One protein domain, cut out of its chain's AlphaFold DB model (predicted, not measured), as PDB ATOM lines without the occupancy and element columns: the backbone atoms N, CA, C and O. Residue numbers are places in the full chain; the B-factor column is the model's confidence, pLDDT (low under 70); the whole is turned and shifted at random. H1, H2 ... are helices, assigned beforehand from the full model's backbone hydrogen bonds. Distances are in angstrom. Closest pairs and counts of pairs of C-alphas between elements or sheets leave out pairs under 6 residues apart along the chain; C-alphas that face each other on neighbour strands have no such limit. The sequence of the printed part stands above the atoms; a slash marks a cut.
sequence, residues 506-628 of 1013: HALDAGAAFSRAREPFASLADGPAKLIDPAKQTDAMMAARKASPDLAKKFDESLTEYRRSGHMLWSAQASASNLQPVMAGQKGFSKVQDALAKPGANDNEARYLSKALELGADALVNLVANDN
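This is residues 506 to 628 of the 1013 residues of the protein "LysM repeat protein" of Phyllobacterium myrsinacearum (UniProt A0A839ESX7). One long helix, H4, makes the long axis; H1 folds back along one half of it and H5 along the other, while H6 crosses it nearly at right angles, and residues 621 to 628, of which 621 to 626 belong to H6, stick out. H3 meets the beginning of H4 at a corner, with short H2 farther out. The printed part has 123 residues with six named helices, H1 to H6 in chain order, and no named strand: all helix. It is loose, with a radius of gyration of the C-alphas of 18.3 A, and spans 59 by 38 by 25 A.

Find C-alpha 549 at (18.469, -5.919, -11.656); from there H4, residues 549 to 583, runs 48.8 A to C-alpha 583 at (15.434, -5.724, -60.344). After it come H5, residues 587 to 597, 15.7 A, and H6, residues 603 to 626, 32.5 A. Before it look for H1, residues 506 to 526, 28.6 A, H2, residues 528 to 531, 5.4 A, and H3, residues 534 to 547, 19.5 A.

Start at the hub, H4: it touches H6 about perpendicular, at 87 degrees, the closest C-alphas being His 567 and Gly 616, 3.7 A. H1 touches H4 at a steep tilt of 40 degrees, opposite ways, closest at C-alphas 514 and 558, 4.9 A. H4, with residues 573 to 583 alone, touches H5 in a helical hairpin, closest at C-alphas 573 and 596, 6.5 A. H3 and H4 touch only at the corner, and only just, with 3 pairs of C-alphas within 8 A, closest at C-alphas 545 and 552, 4.9 A. H2 is close but not clearly touching H3, with C-alphas 529 and 537 closest at 7.7 A. H1 and H5 are apart. Every O i to N i+4 pair is within hydrogen-bond range in H6, against 15 of 17 in H1, 8 of 10 in H3, 29 of 31 in H4 and 6 of 7 in H5; H2 is too short for one.

The farthest C-alphas, of Leu 531 and Gly 585, are 59.1 A apart. The printed part has no cut, and its five links are tight. Look for pLDDT under 70 in residues 524 to 537 and 619 to 628.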
ATOM      1  N   HIS A 506       8.600  -2.385 -36.005       88.25
ATOM      2  CA  HIS A 506       9.223  -3.108 -34.905       88.25
ATOM      3  C   HIS A 506      10.531  -2.453 -34.448       88.25
ATOM      4  O   HIS A 506      10.730  -2.261 -33.254       88.25
ATOM      5  N   ALA A 507      11.383  -2.008 -35.377       89.56
ATOM      6  CA  ALA A 507      12.597  -1.257 -35.062       89.56
ATOM      7  C   ALA A 507      12.294   0.086 -34.369       89.56
ATOM      8  O   ALA A 507      13.012   0.476 -33.445       89.56
ATOM      9  N   LEU A 508      11.217   0.772 -34.767       91.69
ATOM     10  CA  LEU A 508      10.728   1.983 -34.100       91.69
ATOM     11  C   LEU A 508      10.226   1.694 -32.681       91.69
ATOM     12  O   LEU A 508      10.618   2.387 -31.742       91.69
ATOM     13  N   ASP A 509       9.398   0.663 -32.519       91.62
ATOM     14  CA  ASP A 509       8.849   0.250 -31.227       91.62
ATOM     15  C   ASP A 509       9.970  -0.207 -30.275       91.62
ATOM     16  O   ASP A 509       9.977   0.183 -29.103       91.62
ATOM     17  N   ALA A 510      10.960  -0.948 -30.786       90.44
ATOM     18  CA  ALA A 510      12.155  -1.374 -30.060       90.44
ATOM     19  C   ALA A 510      13.045  -0.183 -29.674       90.44
ATOM     20  O   ALA A 510      13.477  -0.089 -28.526       90.44
ATOM     21  N   GLY A 511      13.258   0.776 -30.582       91.38
ATOM     22  CA  GLY A 511      13.984   2.013 -30.290       91.38
ATOM     23  C   GLY A 511      13.290   2.857 -29.215       91.38
ATOM     24  O   GLY A 511      13.935   3.340 -28.282       91.38
ATOM     25  N   ALA A 512      11.960   2.963 -29.273       92.56
ATOM     26  CA  ALA A 512      11.164   3.641 -28.254       92.56
ATOM     27  C   ALA A 512      11.187   2.892 -26.908       92.56
ATOM     28  O   ALA A 512      11.284   3.525 -25.853       92.56
ATOM     29  N   ALA A 513      11.124   1.557 -26.920       90.75
ATOM     30  CA  ALA A 513      11.247   0.727 -25.722       90.75
ATOM     31  C   ALA A 513      12.628   0.871 -25.075       90.75
ATOM     32  O   ALA A 513      12.704   1.097 -23.869       90.75
ATOM     33  N   PHE A 514      13.697   0.839 -25.874       92.31
ATOM     34  CA  PHE A 514      15.061   1.089 -25.420       92.31
ATOM     35  C   PHE A 514      15.216   2.501 -24.846       92.31
ATOM     36  O   PHE A 514      15.786   2.678 -23.772       92.31
ATOM     37  N   SER A 515      14.636   3.513 -25.498       90.44
ATOM     38  CA  SER A 515      14.633   4.891 -24.996       90.44
ATOM     39  C   SER A 515      13.945   5.010 -23.630       90.44
ATOM     40  O   SER A 515      14.489   5.657 -22.737       90.44
ATOM     41  N   ARG A 516      12.793   4.352 -23.433       92.25
ATOM     42  CA  ARG A 516      12.095   4.299 -22.133       92.25
ATOM     43  C   ARG A 516      12.881   3.513 -21.084       92.25
ATOM     44  O   ARG A 516      12.961   3.940 -19.941       92.25
ATOM     45  N   ALA A 517      13.485   2.385 -21.458       88.56
ATOM     46  CA  ALA A 517      14.315   1.589 -20.552       88.56
ATOM     47  C   ALA A 517      15.592   2.336 -20.136       88.56
ATOM     48  O   ALA A 517      16.097   2.133 -19.034       88.56
ATOM     49  N   ARG A 518      16.091   3.232 -20.995       89.06
ATOM     50  CA  ARG A 518      17.221   4.120 -20.718       89.06
ATOM     51  C   ARG A 518      16.850   5.295 -19.810       89.06
ATOM     52  O   ARG A 518      17.721   5.768 -19.091       89.06
ATOM     53  N   GLU A 519      15.606   5.769 -19.811       88.88
ATOM     54  CA  GLU A 519      15.177   6.976 -19.083       88.88
ATOM     55  C   GLU A 519      15.458   6.941 -17.561       88.88
ATOM     56  O   GLU A 519      15.989   7.925 -17.040       88.88
ATOM     57  N   PRO A 520      15.249   5.828 -16.824       85.94
ATOM     58  CA  PRO A 520      15.669   5.719 -15.422       85.94
ATOM     59  C   PRO A 520      17.185   5.875 -15.230       85.94
ATOM     60  O   PRO A 520      17.633   6.476 -14.259       85.94
ATOM     61  N   PHE A 521      17.993   5.393 -16.177       78.75
ATOM     62  CA  PHE A 521      19.449   5.560 -16.144       78.75
ATOM     63  C   PHE A 521      19.881   6.970 -16.573       78.75
ATOM     64  O   PHE A 521      20.832   7.519 -16.021       78.75
ATOM     65  N   ALA A 522      19.169   7.581 -17.522       75.88
ATOM     66  CA  ALA A 522      19.413   8.948 -17.971       75.88
ATOM     67  C   ALA A 522      19.024   9.976 -16.900       75.88
ATOM     68  O   ALA A 522      19.782  10.898 -16.644       75.88
ATOM     69  N   SER A 523      17.907   9.780 -16.200       74.50
ATOM     70  CA  SER A 523      17.499  10.612 -15.058       74.50
ATOM     71  C   SER A 523      18.441  10.476 -13.859       74.50
ATOM     72  O   SER A 523      18.679  11.456 -13.157       74.50
ATOM     73  N   LEU A 524      19.058   9.304 -13.661       64.88
ATOM     74  CA  LEU A 524      20.172   9.146 -12.723       64.88
ATOM     75  C   LEU A 524      21.408   9.937 -13.165       64.88
ATOM     76  O   LEU A 524      22.097  10.468 -12.299       64.88
ATOM     77  N   ALA A 525      21.653  10.065 -14.473       56.91
ATOM     78  CA  ALA A 525      22.710  10.908 -15.041       56.91
ATOM     79  C   ALA A 525      22.368  12.420 -15.030       56.91
ATOM     80  O   ALA A 525      23.271  13.246 -14.913       56.91
ATOM     81  N   ASP A 526      21.084  12.784 -15.092       57.62
ATOM     82  CA  ASP A 526      20.590  14.171 -15.083       57.62
ATOM     83  C   ASP A 526      20.268  14.721 -13.679       57.62
ATOM     84  O   ASP A 526      20.153  15.940 -13.517       57.62
ATOM     85  N   GLY A 527      20.137  13.849 -12.670       64.69
ATOM     86  CA  GLY A 527      19.968  14.189 -11.251       64.69
ATOM     87  C   GLY A 527      21.255  14.745 -10.611       64.69
ATOM     88  O   GLY A 527      22.052  15.388 -11.297       64.69
ATOM     89  N   PRO A 528      21.548  14.504  -9.312       48.09
ATOM     90  CA  PRO A 528      22.798  14.973  -8.695       48.09
ATOM     91  C   PRO A 528      24.070  14.443  -9.386       48.09
ATOM     92  O   PRO A 528      25.161  14.878  -9.047       48.09
ATOM     93  N   ALA A 529      23.961  13.579 -10.401       47.97
ATOM     94  CA  ALA A 529      25.046  13.226 -11.304       47.97
ATOM     95  C   ALA A 529      25.558  14.355 -12.213       47.97
ATOM     96  O   ALA A 529      26.683  14.246 -12.688       47.97
ATOM     97  N   LYS A 530      24.861  15.493 -12.344       47.34
ATOM     98  CA  LYS A 530      25.516  16.727 -12.833       47.34
ATOM     99  C   LYS A 530      26.622  17.230 -11.889       47.34
ATOM    100  O   LYS A 530      27.433  18.055 -12.297       47.34
ATOM    101  N   LEU A 531      26.663  16.732 -10.646       44.81
ATOM    102  CA  LEU A 531      27.738  16.938  -9.664       44.81
ATOM    103  C   LEU A 531      28.689  15.731  -9.560       44.81
ATOM    104  O   LEU A 531      29.661  15.788  -8.809       44.81
ATOM    105  N   ILE A 532      28.413  14.630 -10.267       51.56
ATOM    106  CA  ILE A 532      29.260  13.437 -10.264       51.56
ATOM    107  C   ILE A 532      30.236  13.556 -11.433       51.56
ATOM    108  O   ILE A 532      29.844  13.760 -12.577       51.56
ATOM    109  N   ASP A 533      31.523  13.433 -11.115       66.81
ATOM    110  CA  ASP A 533      32.623  13.350 -12.073       66.81
ATOM    111  C   ASP A 533      32.279  12.372 -13.222       66.81
ATOM    112  O   ASP A 533      31.905  11.231 -12.935       66.81
ATOM    113  N   PRO A 534      32.406  12.763 -14.505       58.31
ATOM    114  CA  PRO A 534      32.218  11.873 -15.650       58.31
ATOM    115  C   PRO A 534      32.996  10.550 -15.558       58.31
ATOM    116  O   PRO A 534      32.508   9.528 -16.033       58.31
ATOM    117  N   ALA A 535      34.154  10.520 -14.884       61.94
ATOM    118  CA  ALA A 535      34.900   9.284 -14.618       61.94
ATOM    119  C   ALA A 535      34.116   8.272 -13.757       61.94
ATOM    120  O   ALA A 535      34.347   7.070 -13.842       61.94
ATOM    121  N   LYS A 536      33.148   8.749 -12.969       65.56
ATOM    122  CA  LYS A 536      32.272   7.948 -12.106       65.56
ATOM    123  C   LYS A 536      30.919   7.642 -12.749       65.56
ATOM    124  O   LYS A 536      30.114   6.960 -12.124       65.56
ATOM    125  N   GLN A 537      30.638   8.105 -13.973       64.94
ATOM    126  CA  GLN A 537      29.373   7.790 -14.655       64.94
ATOM    127  C   GLN A 537      29.245   6.299 -14.976       64.94
ATOM    128  O   GLN A 537      28.169   5.742 -14.777       64.94
ATOM    129  N   THR A 538      30.320   5.638 -15.414       70.69
ATOM    130  CA  THR A 538      30.313   4.187 -15.676       70.69
ATOM    131  C   THR A 538      30.069   3.399 -14.392       70.69
ATOM    132  O   THR A 538      29.212   2.516 -14.372       70.69
ATOM    133  N   ASP A 539      30.742   3.770 -13.300       75.00
ATOM    134  CA  ASP A 539      30.548   3.157 -11.981       75.00
ATOM    135  C   ASP A 539      29.147   3.427 -11.429       75.00
ATOM    136  O   ASP A 539      28.527   2.534 -10.859       75.00
ATOM    137  N   ALA A 540      28.603   4.626 -11.647       70.94
ATOM    138  CA  ALA A 540      27.235   4.971 -11.281       70.94
ATOM    139  C   ALA A 540      26.207   4.196 -12.118       70.94
ATOM    140  O   ALA A 540      25.210   3.736 -11.571       70.94
ATOM    141  N   MET A 541      26.457   3.980 -13.414       70.88
ATOM    142  CA  MET A 541      25.628   3.124 -14.271       70.88
ATOM    143  C   MET A 541      25.692   1.662 -13.829       70.88
ATOM    144  O   MET A 541      24.656   1.009 -13.733       70.88
ATOM    145  N   MET A 542      26.881   1.145 -13.520       78.50
ATOM    146  CA  MET A 542      27.080  -0.210 -12.997       78.50
ATOM    147  C   MET A 542      26.407  -0.381 -11.631       78.50
ATOM    148  O   MET A 542      25.706  -1.366 -11.404       78.50
ATOM    149  N   ALA A 543      26.542   0.603 -10.741       79.56
ATOM    150  CA  ALA A 543      25.881   0.630  -9.442       79.56
ATOM    151  C   ALA A 543      24.357   0.719  -9.585       79.56
ATOM    152  O   ALA A 543      23.650   0.002  -8.885       79.56
ATOM    153  N   ALA A 544      23.842   1.519 -10.521       76.81
ATOM    154  CA  ALA A 544      22.417   1.610 -10.826       76.81
ATOM    155  C   ALA A 544      21.868   0.297 -11.402       76.81
ATOM    156  O   ALA A 544      20.815  -0.170 -10.971       76.81
ATOM    157  N   ARG A 545      22.603  -0.348 -12.318       83.06
ATOM    158  CA  ARG A 545      22.251  -1.676 -12.848       83.06
ATOM    159  C   ARG A 545      22.238  -2.729 -11.741       83.06
ATOM    160  O   ARG A 545      21.309  -3.527 -11.677       83.06
ATOM    161  N   LYS A 546      23.215  -2.691 -10.829       87.69
ATOM    162  CA  LYS A 546      23.281  -3.585  -9.662       87.69
ATOM    163  C   LYS A 546      22.164  -3.313  -8.650       87.69
ATOM    164  O   LYS A 546      21.625  -4.251  -8.075       87.69
ATOM    165  N   ALA A 547      21.813  -2.046  -8.436       85.88
ATOM    166  CA  ALA A 547      20.755  -1.625  -7.520       85.88
ATOM    167  C   ALA A 547      19.346  -1.898  -8.067       85.88
ATOM    168  O   ALA A 547      18.377  -1.873  -7.313       85.88
ATOM    169  N   SER A 548      19.203  -2.149  -9.370       89.50
ATOM    170  CA  SER A 548      17.921  -2.470 -10.000       89.50
ATOM    171  C   SER A 548      18.083  -3.534 -11.095       89.50
ATOM    172  O   SER A 548      17.998  -3.206 -12.283       89.50
ATOM    173  N   PRO A 549      18.273  -4.814 -10.714       89.44
ATOM    174  CA  PRO A 549      18.469  -5.919 -11.656       89.44
ATOM    175  C   PRO A 549      17.344  -6.039 -12.692       89.44
ATOM    176  O   PRO A 549      17.612  -6.303 -13.859       89.44
ATOM    177  N   ASP A 550      16.097  -5.760 -12.299       90.81
ATOM    178  CA  ASP A 550      14.943  -5.802 -13.206       90.81
ATOM    179  C   ASP A 550      14.985  -4.698 -14.274       90.81
ATOM    180  O   ASP A 550      14.600  -4.923 -15.421       90.81
ATOM    181  N   LEU A 551      15.468  -3.498 -13.923       86.56
ATOM    182  CA  LEU A 551      15.659  -2.407 -14.886       86.56
ATOM    183  C   LEU A 551      16.851  -2.686 -15.804       86.56
ATOM    184  O   LEU A 551      16.765  -2.410 -16.998       86.56
ATOM    185  N   ALA A 552      17.932  -3.263 -15.271       85.25
ATOM    186  CA  ALA A 552      19.079  -3.693 -16.067       85.25
ATOM    187  C   ALA A 552      18.678  -4.776 -17.079       85.25
ATOM    188  O   ALA A 552      18.988  -4.646 -18.258       85.25
ATOM    189  N   LYS A 553      17.904  -5.775 -16.640       90.94
ATOM    190  CA  LYS A 553      17.352  -6.820 -17.506       90.94
ATOM    191  C   LYS A 553      16.482  -6.228 -18.619       90.94
ATOM    192  O   LYS A 553      16.741  -6.502 -19.783       90.94
ATOM    193  N   LYS A 554      15.535  -5.336 -18.293       90.19
ATOM    194  CA  LYS A 554      14.703  -4.643 -19.301       90.19
ATOM    195  C   LYS A 554      15.528  -3.800 -20.280       90.19
ATOM    196  O   LYS A 554      15.197  -3.714 -21.462       90.19
ATOM    197  N   PHE A 555      16.595  -3.161 -19.802       90.38
ATOM    198  CA  PHE A 555      17.524  -2.419 -20.652       90.38
ATOM    199  C   PHE A 555      18.263  -3.349 -21.622       90.38
ATOM    200  O   PHE A 555      18.293  -3.069 -22.816       90.38
ATOM    201  N   ASP A 556      18.800  -4.471 -21.143       88.50
ATOM    202  CA  ASP A 556      19.524  -5.434 -21.980       88.50
ATOM    203  C   ASP A 556      18.607  -6.135 -22.987       88.50
ATOM    204  O   ASP A 556      18.975  -6.288 -24.152       88.50
ATOM    205  N   GLU A 557      17.395  -6.507 -22.570       89.19
ATOM    206  CA  GLU A 557      16.368  -7.084 -23.442       89.19
ATOM    207  C   GLU A 557      15.968  -6.095 -24.543       89.19
ATOM    208  O   GLU A 557      15.994  -6.443 -25.722       89.19
ATOM    209  N   SER A 558      15.687  -4.833 -24.192       89.12
ATOM    210  CA  SER A 558      15.335  -3.807 -25.184       89.12
ATOM    211  C   SER A 558      16.498  -3.430 -26.109       89.12
ATOM    212  O   SER A 558      16.268  -3.188 -27.292       89.12
ATOM    213  N   LEU A 559      17.745  -3.426 -25.625       90.25
ATOM    214  CA  LEU A 559      18.926  -3.204 -26.465       90.25
ATOM    215  C   LEU A 559      19.160  -4.368 -27.433       90.25
ATOM    216  O   LEU A 559      19.475  -4.142 -28.601       90.25
ATOM    217  N   THR A 560      19.009  -5.603 -26.952       88.88
ATOM    218  CA  THR A 560      19.119  -6.812 -27.778       88.88
ATOM    219  C   THR A 560      18.059  -6.796 -28.871       88.88
ATOM    220  O   THR A 560      18.383  -6.991 -30.041       88.88
ATOM    221  N   GLU A 561      16.817  -6.465 -28.514       88.88
ATOM    222  CA  GLU A 561      15.722  -6.345 -29.470       88.88
ATOM    223  C   GLU A 561      15.971  -5.247 -30.507       88.88
ATOM    224  O   GLU A 561      15.737  -5.430 -31.702       88.88
ATOM    225  N   TYR A 562      16.496  -4.106 -30.064       91.62
ATOM    226  CA  TYR A 562      16.771  -2.981 -30.941       91.62
ATOM    227  C   TYR A 562      17.902  -3.278 -31.933       91.62
ATOM    228  O   TYR A 562      17.772  -2.969 -33.117       91.62
ATOM    229  N   ARG A 563      18.968  -3.956 -31.485       90.12
ATOM    230  CA  ARG A 563      20.038  -4.465 -32.362       90.12
ATOM    231  C   ARG A 563      19.512  -5.494 -33.353       90.12
ATOM    232  O   ARG A 563      19.817  -5.395 -34.536       90.12
ATOM    233  N   ARG A 564      18.700  -6.447 -32.888       87.50
ATOM    234  CA  ARG A 564      18.097  -7.486 -33.731       87.50
ATOM    235  C   ARG A 564      17.217  -6.880 -34.822       87.50
ATOM    236  O   ARG A 564      17.391  -7.185 -35.997       87.50
ATOM    237  N   SER A 565      16.311  -5.983 -34.444       85.94
ATOM    238  CA  SER A 565      15.427  -5.286 -35.383       85.94
ATOM    239  C   SER A 565      16.201  -4.381 -36.343       85.94
ATOM    240  O   SER A 565      15.880  -4.323 -37.528       85.94
ATOM    241  N   GLY A 566      17.254  -3.722 -35.851       88.00
ATOM    242  CA  GLY A 566      18.187  -2.951 -36.666       88.00
ATOM    243  C   GLY A 566      18.920  -3.796 -37.704       88.00
ATOM    244  O   GLY A 566      18.981  -3.408 -38.866       88.00
ATOM    245  N   HIS A 567      19.409  -4.976 -37.310       86.50
ATOM    246  CA  HIS A 567      20.055  -5.929 -38.210       86.50
ATOM    247  C   HIS A 567      19.097  -6.406 -39.305       86.50
ATOM    248  O   HIS A 567      19.436  -6.310 -40.474       86.50
ATOM    249  N   MET A 568      17.879  -6.841 -38.957       85.25
ATOM    250  CA  MET A 568      16.897  -7.292 -39.958       85.25
ATOM    251  C   MET A 568      16.538  -6.189 -40.964       85.25
ATOM    252  O   MET A 568      16.430  -6.458 -42.160       85.25
ATOM    253  N   LEU A 569      16.381  -4.944 -40.497       87.00
ATOM    254  CA  LEU A 569      16.102  -3.806 -41.373       87.00
ATOM    255  C   LEU A 569      17.305  -3.462 -42.266       87.00
ATOM    256  O   LEU A 569      17.126  -3.164 -43.446       87.00
ATOM    257  N   TRP A 570      18.521  -3.529 -41.718       89.62
ATOM    258  CA  TRP A 570      19.752  -3.321 -42.476       89.62
ATOM    259  C   TRP A 570      19.951  -4.406 -43.540       89.62
ATOM    260  O   TRP A 570      20.234  -4.066 -44.684       89.62
ATOM    261  N   SER A 571      19.732  -5.683 -43.206       83.44
ATOM    262  CA  SER A 571      19.787  -6.794 -44.162       83.44
ATOM    263  C   SER A 571      18.798  -6.574 -45.300       83.44
ATOM    264  O   SER A 571      19.211  -6.561 -46.453       83.44
ATOM    265  N   ALA A 572      17.537  -6.248 -44.994       86.81
ATOM    266  CA  ALA A 572      16.534  -5.935 -46.010       86.81
ATOM    267  C   ALA A 572      16.975  -4.789 -46.944       86.81
ATOM    268  O   ALA A 572      16.787  -4.861 -48.161       86.81
ATOM    269  N   GLN A 573      17.593  -3.742 -46.385       89.06
ATOM    270  CA  GLN A 573      18.124  -2.617 -47.153       89.06
ATOM    271  C   GLN A 573      19.331  -3.011 -48.017       89.06
ATOM    272  O   GLN A 573      19.433  -2.565 -49.164       89.06
ATOM    273  N   ALA A 574      20.228  -3.847 -47.494       86.50
ATOM    274  CA  ALA A 574      21.390  -4.350 -48.210       86.50
ATOM    275  C   ALA A 574      20.970  -5.249 -49.383       86.50
ATOM    276  O   ALA A 574      21.390  -4.986 -50.510       86.50
ATOM    277  N   SER A 575      20.072  -6.222 -49.173       84.75
ATOM    278  CA  SER A 575      19.594  -7.097 -50.254       84.75
ATOM    279  C   SER A 575      18.875  -6.288 -51.341       84.75
ATOM    280  O   SER A 575      19.120  -6.500 -52.528       84.75
ATOM    281  N   ALA A 576      18.033  -5.312 -50.968       87.88
ATOM    282  CA  ALA A 576      17.367  -4.435 -51.935       87.88
ATOM    283  C   ALA A 576      18.356  -3.533 -52.700       87.88
ATOM    284  O   ALA A 576      18.174  -3.268 -53.886       87.88
ATOM    285  N   SER A 577      19.424  -3.066 -52.055       88.38
ATOM    286  CA  SER A 577      20.453  -2.263 -52.729       88.38
ATOM    287  C   SER A 577      21.264  -3.109 -53.709       88.38
ATOM    288  O   SER A 577      21.470  -2.701 -54.850       88.38
ATOM    289  N   ASN A 578      21.659  -4.316 -53.299       86.44
ATOM    290  CA  ASN A 578      22.443  -5.223 -54.133       86.44
ATOM    291  C   ASN A 578      21.641  -5.737 -55.329       86.44
ATOM    292  O   ASN A 578      22.184  -5.864 -56.419       86.44
ATOM    293  N   LEU A 579      20.340  -5.988 -55.168       88.50
ATOM    294  CA  LEU A 579      19.485  -6.456 -56.260       88.50
ATOM    295  C   LEU A 579      19.033  -5.350 -57.218       88.50
ATOM    296  O   LEU A 579      18.479  -5.668 -58.272       88.50
ATOM    297  N   GLN A 580      19.295  -4.075 -56.915       91.94
ATOM    298  CA  GLN A 580      18.923  -2.945 -57.772       91.94
ATOM    299  C   GLN A 580      19.338  -3.114 -59.245       91.94
ATOM    300  O   GLN A 580      18.488  -2.874 -60.101       91.94
ATOM    301  N   PRO A 581      20.567  -3.546 -59.596       87.81
ATOM    302  CA  PRO A 581      20.976  -3.692 -60.996       87.81
ATOM    303  C   PRO A 581      20.129  -4.708 -61.770       87.81
ATOM    304  O   PRO A 581      19.943  -4.569 -62.975       87.81
ATOM    305  N   VAL A 582      19.598  -5.713 -61.073       83.44
ATOM    306  CA  VAL A 582      18.858  -6.830 -61.670       83.44
ATOM    307  C   VAL A 582      17.347  -6.590 -61.652       83.44
ATOM    308  O   VAL A 582      16.631  -7.007 -62.562       83.44
ATOM    309  N   MET A 583      16.859  -5.922 -60.609       86.00
ATOM    310  CA  MET A 583      15.434  -5.724 -60.344       86.00
ATOM    311  C   MET A 583      14.930  -4.341 -60.781       86.00
ATOM    312  O   MET A 583      13.724  -4.076 -60.721       86.00
ATOM    313  N   ALA A 584      15.823  -3.459 -61.253       86.62
ATOM    314  CA  ALA A 584      15.461  -2.151 -61.788       86.62
ATOM    315  C   ALA A 584      14.388  -2.280 -62.884       86.62
ATOM    316  O   ALA A 584      14.571  -2.949 -63.898       86.62
ATOM    317  N   GLY A 585      13.247  -1.619 -62.672       85.44
ATOM    318  CA  GLY A 585      12.104  -1.635 -63.592       85.44
ATOM    319  C   GLY A 585      10.940  -2.524 -63.151       85.44
ATOM    320  O   GLY A 585       9.852  -2.413 -63.718       85.44
ATOM    321  N   GLN A 586      11.103  -3.348 -62.112       86.06
ATOM    322  CA  GLN A 586       9.973  -4.066 -61.529       86.06
ATOM    323  C   GLN A 586       9.153  -3.139 -60.628       86.06
ATOM    324  O   GLN A 586       9.634  -2.625 -59.622       86.06
ATOM    325  N   LYS A 587       7.877  -2.942 -60.982       84.75
ATOM    326  CA  LYS A 587       6.950  -2.037 -60.278       84.75
ATOM    327  C   LYS A 587       6.759  -2.386 -58.793       84.75
ATOM    328  O   LYS A 587       6.450  -1.503 -57.999       84.75
ATOM    329  N   GLY A 588       6.891  -3.661 -58.422       83.12
ATOM    330  CA  GLY A 588       6.830  -4.103 -57.024       83.12
ATOM    331  C   GLY A 588       8.080  -3.725 -56.230       83.12
ATOM    332  O   GLY A 588       7.969  -3.184 -55.133       83.12
ATOM    333  N   PHE A 589       9.255  -3.883 -56.842       86.94
ATOM    334  CA  PHE A 589      10.541  -3.620 -56.205       86.94
ATOM    335  C   PHE A 589      10.696  -2.165 -55.747       86.94
ATOM    336  O   PHE A 589      11.131  -1.914 -54.624       86.94
ATOM    337  N   SER A 590      10.248  -1.197 -56.559       87.81
ATOM    338  CA  SER A 590      10.300   0.220 -56.175       87.81
ATOM    339  C   SER A 590       9.469   0.520 -54.922       87.81
ATOM    340  O   SER A 590       9.873   1.349 -54.120       87.81
ATOM    341  N   LYS A 591       8.350  -0.186 -54.695       89.31
ATOM    342  CA  LYS A 591       7.540  -0.009 -53.476       89.31
ATOM    343  C   LYS A 591       8.277  -0.483 -52.227       89.31
ATOM    344  O   LYS A 591       8.160   0.148 -51.179       89.31
ATOM    345  N   VAL A 592       9.037  -1.572 -52.332       86.81
ATOM    346  CA  VAL A 592       9.871  -2.050 -51.222       86.81
ATOM    347  C   VAL A 592      10.997  -1.060 -50.937       86.81
ATOM    348  O   VAL A 592      11.236  -0.730 -49.777       86.81
ATOM    349  N   GLN A 593      11.623  -0.504 -51.976       88.62
ATOM    350  CA  GLN A 593      12.609   0.566 -51.815       88.62
ATOM    351  C   GLN A 593      12.009   1.819 -51.176       88.62
ATOM    352  O   GLN A 593      12.603   2.366 -50.253       88.62
ATOM    353  N   ASP A 594      10.813   2.233 -51.595       91.31
ATOM    354  CA  ASP A 594      10.101   3.364 -50.998       91.31
ATOM    355  C   ASP A 594       9.779   3.101 -49.516       91.31
ATOM    356  O   ASP A 594       9.938   3.987 -48.672       91.31
ATOM    357  N   ALA A 595       9.374   1.875 -49.165       88.38
ATOM    358  CA  ALA A 595       9.112   1.477 -47.781       88.38
ATOM    359  C   ALA A 595      10.382   1.509 -46.907       88.38
ATOM    360  O   ALA A 595      10.327   1.989 -45.765       88.38
ATOM    361  N   LEU A 596      11.518   1.059 -47.456       85.94
ATOM    362  CA  LEU A 596      12.842   1.128 -46.823       85.94
ATOM    363  C   LEU A 596      13.337   2.577 -46.680       85.94
ATOM    364  O   LEU A 596      13.873   2.942 -45.638       85.94
ATOM    365  N   ALA A 597      13.128   3.414 -47.699       88.75
ATOM    366  CA  ALA A 597      13.633   4.786 -47.761       88.75
ATOM    367  C   ALA A 597      12.768   5.806 -47.003       88.75
ATOM    368  O   ALA A 597      13.215   6.922 -46.729       88.75
ATOM    369  N   LYS A 598      11.517   5.465 -46.679       91.12
ATOM    370  CA  LYS A 598      10.584   6.404 -46.050       91.12
ATOM    371  C   LYS A 598      11.178   6.919 -44.718       91.12
ATOM    372  O   LYS A 598      11.570   6.121 -43.871       91.12
ATOM    373  N   PRO A 599      11.251   8.233 -44.468       87.50
ATOM    374  CA  PRO A 599      11.765   8.761 -43.203       87.50
ATOM    375  C   PRO A 599      10.777   8.490 -42.062       87.50
ATOM    376  O   PRO A 599       9.596   8.235 -42.316       87.50
ATOM    377  N   GLY A 600      11.240   8.514 -40.807       86.44
ATOM    378  CA  GLY A 600      10.352   8.466 -39.635       86.44
ATOM    379  C   GLY A 600       9.287   9.567 -39.687       86.44
ATOM    380  O   GLY A 600       9.521  10.619 -40.279       86.44
ATOM    381  N   ALA A 601       8.117   9.350 -39.079       88.38
ATOM    382  CA  ALA A 601       7.024  10.327 -39.114       88.38
ATOM    383  C   ALA A 601       7.355  11.626 -38.349       88.38
ATOM    384  O   ALA A 601       6.678  12.638 -38.515       88.38
ATOM    385  N   ASN A 602       8.384  11.592 -37.499       92.06
ATOM    386  CA  ASN A 602       8.909  12.714 -36.728       92.06
ATOM    387  C   ASN A 602      10.418  12.533 -36.459       92.06
ATOM    388  O   ASN A 602      10.981  11.462 -36.699       92.06
ATOM    389  N   ASP A 603      11.064  13.568 -35.913       89.25
ATOM    390  CA  ASP A 603      12.508  13.577 -35.629       89.25
ATOM    391  C   ASP A 603      12.963  12.438 -34.702       89.25
ATOM    392  O   ASP A 603      14.071  11.924 -34.856       89.25
ATOM    393  N   ASN A 604      12.128  12.020 -33.744       85.56
ATOM    394  CA  ASN A 604      12.477  10.931 -32.829       85.56
ATOM    395  C   ASN A 604      12.473   9.585 -33.554       85.56
ATOM    396  O   ASN A 604      13.421   8.818 -33.424       85.56
ATOM    397  N   GLU A 605      11.449   9.322 -34.365       89.62
ATOM    398  CA  GLU A 605      11.386   8.124 -35.202       89.62
ATOM    399  C   GLU A 605      12.532   8.070 -36.216       89.62
ATOM    400  O   GLU A 605      13.125   7.012 -36.416       89.62
ATOM    401  N   ALA A 606      12.894   9.206 -36.821       87.88
ATOM    402  CA  ALA A 606      14.041   9.285 -37.723       87.88
ATOM    403  C   ALA A 606      15.355   8.940 -36.998       87.88
ATOM    404  O   ALA A 606      16.147   8.147 -37.507       87.88
ATOM    405  N   ARG A 607      15.559   9.457 -35.776       87.12
ATOM    406  CA  ARG A 607      16.713   9.096 -34.932       87.12
ATOM    407  C   ARG A 607      16.705   7.620 -34.548       87.12
ATOM    408  O   ARG A 607      17.760   6.992 -34.584       87.12
ATOM    409  N   TYR A 608      15.546   7.055 -34.200       91.31
ATOM    410  CA  TYR A 608      15.442   5.637 -33.862       91.31
ATOM    411  C   TYR A 608      15.729   4.739 -35.067       91.31
ATOM    412  O   TYR A 608      16.435   3.750 -34.914       91.31
ATOM    413  N   LEU A 609      15.258   5.072 -36.267       87.50
ATOM    414  CA  LEU A 609      15.574   4.281 -37.461       87.50
ATOM    415  C   LEU A 609      17.049   4.386 -37.840       87.50
ATOM    416  O   LEU A 609      17.687   3.356 -38.043       87.50
ATOM    417  N   SER A 610      17.610   5.599 -37.848       88.62
ATOM    418  CA  SER A 610      19.042   5.807 -38.099       88.62
ATOM    419  C   SER A 610      19.884   4.996 -37.121       88.62
ATOM    420  O   SER A 610      20.772   4.253 -37.526       88.62
ATOM    421  N   LYS A 611      19.554   5.064 -35.825       89.06
ATOM    422  CA  LYS A 611      20.310   4.344 -34.806       89.06
ATOM    423  C   LYS A 611      20.077   2.831 -34.842       89.06
ATOM    424  O   LYS A 611      20.995   2.092 -34.509       89.06
ATOM    425  N   ALA A 612      18.912   2.354 -35.284       87.69
ATOM    426  CA  ALA A 612      18.677   0.929 -35.520       87.69
ATOM    427  C   ALA A 612      19.594   0.409 -36.631       87.69
ATOM    428  O   ALA A 612      20.267  -0.596 -36.442       87.69
ATOM    429  N   LEU A 613      19.649   1.118 -37.762       87.62
ATOM    430  CA  LEU A 613      20.494   0.766 -38.903       87.62
ATOM    431  C   LEU A 613      21.979   0.818 -38.539       87.62
ATOM    432  O   LEU A 613      22.709  -0.113 -38.864       87.62
ATOM    433  N   GLU A 614      22.409   1.849 -37.805       85.44
ATOM    434  CA  GLU A 614      23.761   1.917 -37.241       85.44
ATOM    435  C   GLU A 614      24.043   0.728 -36.326       85.44
ATOM    436  O   GLU A 614      25.060   0.079 -36.490       85.44
ATOM    437  N   LEU A 615      23.154   0.409 -35.379       83.06
ATOM    438  CA  LEU A 615      23.350  -0.708 -34.452       83.06
ATOM    439  C   LEU A 615      23.308  -2.073 -35.146       83.06
ATOM    440  O   LEU A 615      23.962  -2.999 -34.676       83.06
ATOM    441  N   GLY A 616      22.540  -2.207 -36.227       79.69
ATOM    442  CA  GLY A 616      22.498  -3.399 -37.071       79.69
ATOM    443  C   GLY A 616      23.792  -3.579 -37.860       79.69
ATOM    444  O   GLY A 616      24.394  -4.649 -37.809       79.69
ATOM    445  N   ALA A 617      24.263  -2.511 -38.509       79.50
ATOM    446  CA  ALA A 617      25.553  -2.485 -39.189       79.50
ATOM    447  C   ALA A 617      26.709  -2.703 -38.201       79.50
ATOM    448  O   ALA A 617      27.591  -3.511 -38.456       79.50
ATOM    449  N   ASP A 618      26.670  -2.054 -37.036       71.81
ATOM    450  CA  ASP A 618      27.637  -2.211 -35.952       71.81
ATOM    451  C   ASP A 618      27.584  -3.609 -35.348       71.81
ATOM    452  O   ASP A 618      28.611  -4.092 -34.899       71.81
ATOM    453  N   ALA A 619      26.432  -4.278 -35.272       63.59
ATOM    454  CA  ALA A 619      26.386  -5.667 -34.820       63.59
ATOM    455  C   ALA A 619      27.180  -6.560 -35.780       63.59
ATOM    456  O   ALA A 619      27.929  -7.410 -35.315       63.59
ATOM    457  N   LEU A 620      27.091  -6.299 -37.087       55.91
ATOM    458  CA  LEU A 620      27.877  -6.983 -38.110       55.91
ATOM    459  C   LEU A 620      29.364  -6.596 -38.037       55.91
ATOM    460  O   LEU A 620      30.228  -7.463 -38.027       55.91
ATOM    461  N   VAL A 621      29.674  -5.302 -37.919       48.56
ATOM    462  CA  VAL A 621      31.051  -4.790 -37.831       48.56
ATOM    463  C   VAL A 621      31.717  -5.186 -36.516       48.56
ATOM    464  O   VAL A 621      32.904  -5.452 -36.522       48.56
ATOM    465  N   ASN A 622      30.998  -5.254 -35.394       41.78
ATOM    466  CA  ASN A 622      31.534  -5.706 -34.107       41.78
ATOM    467  C   ASN A 622      31.651  -7.226 -34.027       41.78
ATOM    468  O   ASN A 622      32.511  -7.683 -33.281       41.78
ATOM    469  N   LEU A 623      30.833  -7.983 -34.772       38.91
ATOM    470  CA  LEU A 623      31.127  -9.385 -35.075       38.91
ATOM    471  C   LEU A 623      32.505  -9.406 -35.761       38.91
ATOM    472  O   LEU A 623      33.503  -9.747 -35.145       38.91
ATOM    473  N   VAL A 624      32.615  -8.763 -36.927       38.12
ATOM    474  CA  VAL A 624      33.833  -8.735 -37.754       38.12
ATOM    475  C   VAL A 624      35.075  -8.144 -37.051       38.12
ATOM    476  O   VAL A 624      36.191  -8.570 -37.328       38.12
ATOM    477  N   ALA A 625      34.943  -7.157 -36.161       32.91
ATOM    478  CA  ALA A 625      36.066  -6.457 -35.526       32.91
ATOM    479  C   ALA A 625      36.559  -7.143 -34.245       32.91
ATOM    480  O   ALA A 625      37.767  -7.152 -34.001       32.91
ATOM    481  N   ASN A 626      35.661  -7.736 -33.447       31.88
ATOM    482  CA  ASN A 626      36.081  -8.586 -32.330       31.88
ATOM    483  C   ASN A 626      36.691  -9.901 -32.841       31.88
ATOM    484  O   ASN A 626      37.621 -10.401 -32.215       31.88
ATOM    485  N   ASP A 627      36.253 -10.381 -34.009       35.34
ATOM    486  CA  ASP A 627      36.748 -11.606 -34.652       35.34
ATOM    487  C   ASP A 627      38.187 -11.480 -35.213       35.34
ATOM    488  O   ASP A 627      38.781 -12.477 -35.608       35.34
ATOM    489  N   ASN A 628      38.782 -10.275 -35.250       31.14
ATOM    490  CA  ASN A 628      40.070 -10.022 -35.925       31.14
ATOM    491  C   ASN A 628      41.179  -9.403 -35.048       31.14
ATOM    492  O   ASN A 628      42.265  -9.119 -35.554       31.14
TER     493      ASN A 628